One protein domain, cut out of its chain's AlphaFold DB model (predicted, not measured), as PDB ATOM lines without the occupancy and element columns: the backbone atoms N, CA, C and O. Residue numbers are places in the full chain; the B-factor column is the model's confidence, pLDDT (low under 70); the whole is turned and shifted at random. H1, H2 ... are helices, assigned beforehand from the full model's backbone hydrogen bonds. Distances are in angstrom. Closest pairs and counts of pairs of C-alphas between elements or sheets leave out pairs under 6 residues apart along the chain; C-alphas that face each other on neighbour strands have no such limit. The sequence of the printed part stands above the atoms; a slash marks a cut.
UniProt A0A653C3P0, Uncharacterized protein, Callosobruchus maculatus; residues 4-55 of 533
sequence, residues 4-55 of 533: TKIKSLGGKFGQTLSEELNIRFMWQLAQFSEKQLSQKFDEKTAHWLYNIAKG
ATOM      1  N   THR A   4     105.935 161.065  78.199       94.38
ATOM      2  CA  THR A   4     105.810 160.464  76.855       94.38
ATOM      3  C   THR A   4     105.793 161.462  75.688       94.38
ATOM      4  O   THR A   4     105.688 161.052  74.534       94.38
ATOM      5  N   LYS A   5     105.892 162.774  75.949       95.06
ATOM      6  CA  LYS A   5     106.050 163.806  74.907       95.06
ATOM      7  C   LYS A   5     107.508 164.216  74.671       95.06
ATOM      8  O   LYS A   5     107.763 164.959  73.728       95.06
ATOM      9  N   ILE A   6     108.456 163.730  75.475       94.50
ATOM     10  CA  ILE A   6     109.888 163.985  75.277       94.50
ATOM     11  C   ILE A   6     110.475 163.004  74.253       94.50
ATOM     12  O   ILE A   6     110.089 161.831  74.186       94.50
ATOM     13  N   LYS A   7     111.448 163.486  73.469       93.12
ATOM     14  CA  LYS A   7     112.296 162.676  72.580       93.12
ATOM     15  C   LYS A   7     112.837 161.453  73.337       93.12
ATOM     16  O   LYS A   7     113.193 161.548  74.507       93.12
ATOM     17  N   SER A   8     112.852 160.291  72.687       93.69
ATOM     18  CA  SER A   8     113.252 158.993  73.271       93.69
ATOM     19  C   SER A   8     112.367 158.442  74.412       93.69
ATOM     20  O   SER A   8     112.439 157.245  74.680       93.69
ATOM     21  N   LEU A   9     111.473 159.233  75.024       95.44
ATOM     22  CA  LEU A   9     110.518 158.777  76.054       95.44
ATOM     23  C   LEU A   9     109.111 158.461  75.506       95.44
ATOM     24  O   LEU A   9     108.266 157.949  76.232       95.44
ATOM     25  N   GLY A  10     108.835 158.706  74.223       95.38
ATOM     26  CA  GLY A  10     107.528 158.420  73.606       95.38
ATOM     27  C   GLY A  10     107.183 156.938  73.375       95.38
ATOM     28  O   GLY A  10     106.137 156.650  72.801       95.38
ATOM     29  N   GLY A  11     108.048 155.997  73.773       95.38
ATOM     30  CA  GLY A  11     107.846 154.550  73.610       95.38
ATOM     31  C   GLY A  11     107.896 153.780  74.933       95.38
ATOM     32  O   GLY A  11     107.873 154.381  76.005       95.38
ATOM     33  N   LYS A  12     108.035 152.445  74.852       95.31
ATOM     34  CA  LYS A  12     108.043 151.519  76.008       95.31
ATOM     35  C   LYS A  12     108.876 152.013  77.192       95.31
ATOM     36  O   LYS A  12     108.396 152.011  78.315       95.31
ATOM     37  N   PHE A  13     110.095 152.493  76.935       95.06
ATOM     38  CA  PHE A  13     110.996 152.973  77.983       95.06
ATOM     39  C   PHE A  13     110.404 154.126  78.816       95.06
ATOM     40  O   PHE A  13     110.527 154.116  80.035       95.06
ATOM     41  N   GLY A  14     109.705 155.082  78.195       95.44
ATOM     42  CA  GLY A  14     109.046 156.164  78.930       95.44
ATOM     43  C   GLY A  14     107.764 155.736  79.649       95.44
ATOM     44  O   GLY A  14     107.378 156.391  80.615       95.44
ATOM     45  N   GLN A  15     107.129 154.636  79.227       95.25
ATOM     46  CA  GLN A  15     106.033 154.001  79.972       95.25
ATOM     47  C   GLN A  15     106.592 153.352  81.245       95.25
ATOM     48  O   GLN A  15     106.211 153.758  82.338       95.25
ATOM     49  N   THR A  16     107.605 152.487  81.115       94.81
ATOM     50  CA  THR A  16     108.313 151.863  82.245       94.81
ATOM     51  C   THR A  16     108.884 152.898  83.220       94.81
ATOM     52  O   THR A  16     108.697 152.774  84.421       94.81
ATOM     53  N   LEU A  17     109.495 153.983  82.726       95.12
ATOM     54  CA  LEU A  17     109.958 155.109  83.549       95.12
ATOM     55  C   LEU A  17     108.821 155.790  84.333       95.12
ATOM     56  O   LEU A  17     109.009 156.176  85.487       95.12
ATOM     57  N   SER A  18     107.655 155.962  83.702       95.31
ATOM     58  CA  SER A  18     106.473 156.564  84.335       95.31
ATOM     59  C   SER A  18     105.883 155.644  85.408       95.31
ATOM     60  O   SER A  18     105.448 156.125  86.451       95.31
ATOM     61  N   GLU A  19     105.910 154.331  85.173       95.12
ATOM     62  CA  GLU A  19     105.431 153.287  86.082       95.12
ATOM     63  C   GLU A  19     106.377 153.091  87.282       95.12
ATOM     64  O   GLU A  19     105.940 153.178  88.428       95.12
ATOM     65  N   GLU A  20     107.682 152.903  87.051       94.50
ATOM     66  CA  GLU A  20     108.678 152.628  88.101       94.50
ATOM     67  C   GLU A  20     108.908 153.794  89.072       94.50
ATOM     68  O   GLU A  20     109.211 153.564  90.246       94.50
ATOM     69  N   LEU A  21     108.793 155.036  88.591       94.25
ATOM     70  CA  LEU A  21     108.920 156.244  89.412       94.25
ATOM     71  C   LEU A  21     107.560 156.829  89.833       94.25
ATOM     72  O   LEU A  21     107.532 157.798  90.590       94.25
ATOM     73  N   ASN A  22     106.445 156.259  89.357       95.69
ATOM     74  CA  ASN A  22     105.078 156.756  89.551       95.69
ATOM     75  C   ASN A  22     104.914 158.252  89.185       95.69
ATOM     76  O   ASN A  22     104.397 159.064  89.959       95.69
ATOM     77  N   ILE A  23     105.389 158.632  87.993       96.00
ATOM     78  CA  ILE A  23     105.370 160.012  87.482       96.00
ATOM     79  C   ILE A  23     104.544 160.145  86.200       96.00
ATOM     80  O   ILE A  23     104.493 159.248  85.367       96.00
ATOM     81  N   ARG A  24     103.934 161.320  86.001       95.62
ATOM     82  CA  ARG A  24     103.183 161.679  84.784       95.62
ATOM     83  C   ARG A  24     103.845 162.810  83.994       95.62
ATOM     84  O   ARG A  24     103.678 162.894  82.775       95.62
ATOM     85  N   PHE A  25     104.593 163.685  84.666       96.44
ATOM     86  CA  PHE A  25     105.155 164.908  84.095       96.44
ATOM     87  C   PHE A  25     106.650 165.073  84.400       96.44
ATOM     88  O   PHE A  25     107.113 164.733  85.484       96.44
ATOM     89  N   MET A  26     107.393 165.692  83.476       95.06
ATOM     90  CA  MET A  26     108.854 165.856  83.590       95.06
ATOM     91  C   MET A  26     109.322 166.648  84.821       95.06
ATOM     92  O   MET A  26     110.410 166.393  85.326       95.06
ATOM     93  N   TRP A  27     108.501 167.562  85.350       94.62
ATOM     94  CA  TRP A  27     108.839 168.303  86.574       94.62
ATOM     95  C   TRP A  27     108.922 167.396  87.812       94.62
ATOM     96  O   TRP A  27     109.631 167.723  88.756       94.62
ATOM     97  N   GLN A  28     108.240 166.244  87.798       96.38
ATOM     98  CA  GLN A  28     108.340 165.237  88.856       96.38
ATOM     99  C   GLN A  28     109.662 164.465  88.743       96.38
ATOM    100  O   GLN A  28     110.310 164.219  89.753       96.38
ATOM    101  N   LEU A  29     110.119 164.157  87.518       95.38
ATOM    102  CA  LEU A  29     111.432 163.538  87.291       95.38
ATOM    103  C   LEU A  29     112.574 164.427  87.818       95.38
ATOM    104  O   LEU A  29     113.539 163.918  88.378       95.38
ATOM    105  N   ALA A  30     112.427 165.753  87.720       94.31
ATOM    106  CA  ALA A  30     113.405 166.722  88.221       94.31
ATOM    107  C   ALA A  30     113.552 166.746  89.759       94.31
ATOM    108  O   ALA A  30     114.492 167.361  90.264       94.31
ATOM    109  N   GLN A  31     112.655 166.083  90.504       95.06
ATOM    110  CA  GLN A  31     112.761 165.916  91.960       95.06
ATOM    111  C   GLN A  31     113.722 164.785  92.360       95.06
ATOM    112  O   GLN A  31     114.194 164.758  93.496       95.06
ATOM    113  N   PHE A  32     114.021 163.852  91.450       95.56
ATOM    114  CA  PHE A  32     114.922 162.736  91.720       95.56
ATOM    115  C   PHE A  32     116.378 163.167  91.531       95.56
ATOM    116  O   PHE A  32     116.755 163.758  90.518       95.56
ATOM    117  N   SER A  33     117.228 162.830  92.500       95.38
ATOM    118  CA  SER A  33     118.673 162.943  92.319       95.38
ATOM    119  C   SER A  33     119.178 161.886  91.338       95.38
ATOM    120  O   SER A  33     118.661 160.769  91.276       95.38
ATOM    121  N   GLU A  34     120.254 162.208  90.624       94.75
ATOM    122  CA  GLU A  34     120.968 161.284  89.736       94.75
ATOM    123  C   GLU A  34     121.266 159.934  90.417       94.75
ATOM    124  O   GLU A  34     121.027 158.880  89.839       94.75
ATOM    125  N   LYS A  35     121.658 159.950  91.701       95.88
ATOM    126  CA  LYS A  35     121.910 158.735  92.497       95.88
ATOM    127  C   LYS A  35     120.673 157.853  92.700       95.88
ATOM    128  O   LYS A  35     120.826 156.641  92.775       95.88
ATOM    129  N   GLN A  36     119.472 158.427  92.799       94.88
ATOM    130  CA  GLN A  36     118.222 157.656  92.887       94.88
ATOM    131  C   GLN A  36     117.830 157.075  91.524       94.88
ATOM    132  O   GLN A  36     117.318 155.962  91.457       94.88
ATOM    133  N   LEU A  37     118.114 157.791  90.432       95.31
ATOM    134  CA  LEU A  37     117.896 157.286  89.077       95.31
ATOM    135  C   LEU A  37     118.874 156.143  88.750       95.31
ATOM    136  O   LEU A  37     118.443 155.118  88.227       95.31
ATOM    137  N   SER A  38     120.144 156.243  89.162       95.69
ATOM    138  CA  SER A  38     121.163 155.184  89.004       95.69
ATOM    139  C   SER A  38     120.945 153.952  89.901       95.69
ATOM    140  O   SER A  38     121.692 152.983  89.800       95.69
ATOM    141  N   GLN A  39     119.941 153.964  90.787       94.81
ATOM    142  CA  GLN A  39     119.474 152.775  91.522       94.81
ATOM    143  C   GLN A  39     118.380 151.996  90.767       94.81
ATOM    144  O   GLN A  39     117.974 150.924  91.218       94.81
ATOM    145  N   LYS A  40     117.878 152.540  89.651       93.31
ATOM    146  CA  LYS A  40     116.798 151.968  88.828       93.31
ATOM    147  C   LYS A  40     117.237 151.707  87.391       93.31
ATOM    148  O   LYS A  40     116.959 150.646  86.847       93.31
ATOM    149  N   PHE A  41     117.963 152.655  86.806       94.19
ATOM    150  CA  PHE A  41     118.411 152.631  85.418       94.19
ATOM    151  C   PHE A  41     119.938 152.600  85.337       94.19
ATOM    152  O   PHE A  41     120.622 153.024  86.269       94.19
ATOM    153  N   ASP A  42     120.476 152.152  84.198       94.94
ATOM    154  CA  ASP A  42     121.913 152.228  83.918       94.94
ATOM    155  C   ASP A  42     122.446 153.652  84.125       94.94
ATOM    156  O   ASP A  42     121.794 154.621  83.739       94.94
ATOM    157  N   GLU A  43     123.666 153.787  84.646       95.25
ATOM    158  CA  GLU A  43     124.318 155.067  84.974       95.25
ATOM    159  C   GLU A  43     124.200 156.129  83.860       95.25
ATOM    160  O   GLU A  43     123.836 157.275  84.115       95.25
ATOM    161  N   LYS A  44     124.416 155.736  82.596       94.62
ATOM    162  CA  LYS A  44     124.278 156.627  81.425       94.62
ATOM    163  C   LYS A  44     122.843 157.113  81.216       94.62
ATOM    164  O   LYS A  44     122.622 158.270  80.865       94.62
ATOM    165  N   THR A  45     121.879 156.220  81.418       95.00
ATOM    166  CA  THR A  45     120.446 156.490  81.291       95.00
ATOM    167  C   THR A  45     119.981 157.382  82.436       95.00
ATOM    168  O   THR A  45     119.296 158.368  82.193       95.00
ATOM    169  N   ALA A  46     120.416 157.106  83.666       96.19
ATOM    170  CA  ALA A  46     120.147 157.924  84.843       96.19
ATOM    171  C   ALA A  46     120.713 159.351  84.722       96.19
ATOM    172  O   ALA A  46     119.988 160.314  84.968       96.19
ATOM    173  N   HIS A  47     121.962 159.494  84.265       96.12
ATOM    174  CA  HIS A  47     122.590 160.789  83.986       96.12
ATOM    175  C   HIS A  47     121.818 161.582  82.917       96.12
ATOM    176  O   HIS A  47     121.519 162.764  83.095       96.12
ATOM    177  N   TRP A  48     121.432 160.929  81.814       95.81
ATOM    178  CA  TRP A  48     120.622 161.559  80.768       95.81
ATOM    179  C   TRP A  48     119.224 161.959  81.270       95.81
ATOM    180  O   TRP A  48     118.795 163.082  81.015       95.81
ATOM    181  N   LEU A  49     118.546 161.101  82.042       96.25
ATOM    182  CA  LEU A  49     117.246 161.397  82.660       96.25
ATOM    183  C   LEU A  49     117.315 162.596  83.617       96.25
ATOM    184  O   LEU A  49     116.441 163.461  83.585       96.25
ATOM    185  N   TYR A  50     118.364 162.673  84.438       96.56
ATOM    186  CA  TYR A  50     118.612 163.783  85.359       96.56
ATOM    187  C   TYR A  50     118.829 165.115  84.622       96.56
ATOM    188  O   TYR A  50     118.255 166.138  85.005       96.56
ATOM    189  N   ASN A  51     119.603 165.100  83.533       96.38
ATOM    190  CA  ASN A  51     119.853 166.280  82.706       96.38
ATOM    191  C   ASN A  51     118.592 166.723  81.941       96.38
ATOM    192  O   ASN A  51     118.187 167.884  82.043       96.38
ATOM    193  N   ILE A  52     117.911 165.804  81.245       95.69
ATOM    194  CA  ILE A  52     116.745 166.136  80.410       95.69
ATOM    195  C   ILE A  52     115.541 166.589  81.255       95.69
ATOM    196  O   ILE A  52     114.761 167.435  80.818       95.69
ATOM    197  N   ALA A  53     115.423 166.120  82.504       95.19
ATOM    198  CA  ALA A  53     114.447 166.631  83.471       95.19
ATOM    199  C   ALA A  53     114.678 168.105  83.851       95.19
ATOM    200  O   ALA A  53     113.728 168.812  84.183       95.19
ATOM    201  N   LYS A  54     115.928 168.575  83.767       94.69
ATOM    202  CA  LYS A  54     116.335 169.970  83.995       94.69
ATOM    203  C   LYS A  54     116.381 170.805  82.709       94.69
ATOM    204  O   LYS A  54     116.791 171.959  82.755       94.69
ATOM    205  N   GLY A  55     115.964 170.240  81.571       94.31
ATOM    206  CA  GLY A  55     116.037 170.893  80.261       94.31
ATOM    207  C   GLY A  55     117.447 170.948  79.663       94.31
ATOM    208  O   GLY A  55     117.664 171.684  78.704       94.31
TER     209      GLY A  55
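This is residues 4 to 55 of the 533 residues of an uncharacterized protein of Callosobruchus maculatus (UniProt A0A653C3P0). Four helices make a small arch: H1 is one foot, H3 and H4 together are the other, and the short H2 bridges the top, where it packs on the last residues of H4. H3 packs on the side of H4 nearer its first residues, while H1 stands across a gap from the other helices, with residues 4 to 11 looping on its side of the arch. The printed part has 52 residues, with four named helices in the order H1, H2, H3, H4 and no named strand, and its class is all helix. It is compact, with a radius of gyration of the C-alphas of 9.7 A, and rounded, spanning 23 by 19 by 18 A.

The printed part begins at Thr 4, and residues 4 to 11 come before the first named helix. H1 runs from Lys 12 to Glu 20, 12.2 A from first to last C-alpha, and its C-alpha 12 is at (108.043, 151.519, 76.008). H2 is residues 26 to 29, Met 26 to Leu 29, and is 5.1 A long by the same measure. H3 is residues 34 to 37, Glu 34 to Leu 37, also 5.1 A, with C-alpha 34 at (120.968, 161.284, 89.736). H4, the longest helix, runs from Glu 43 to Ala 53 over 15.3 A and ends with C-alpha 53 at (114.447, 166.631, 83.471).

H1 touches no helix. It is apart from H2, although the two follow each other in the chain, and it is apart from H3 and from H4 too. H2 touches H4, and their closest C-alphas, those of Met 26 and Ala 53, are 5.6 A apart. H2 and H3 are apart. H3 touches H4 with 10 pairs of C-alphas within 8 A; the closest are those of Leu 37 and Ala 46, 4.8 A apart, and the two centres are 8.5 A apart. In the backbones of H1 and H4 every O i to N i+4 pair is within hydrogen-bond range. H2 and H3, with 4 residues each, are too short for such a pair, and in each the one O i to N i+3 pair is within range.

The two C-alphas farthest apart are those of Lys 5 and Lys 35, at 24.2 A, and the C-alphas of Thr 4 and Gly 55 are 15.0 A apart. The printed part has no cut. The links from H1 to H2, from H2 to H3 and from H3 to H4 are tight, with 5, 4 and 5 residues. The mean pLDDT of the printed part is 95.2, and no printed residue is under 70.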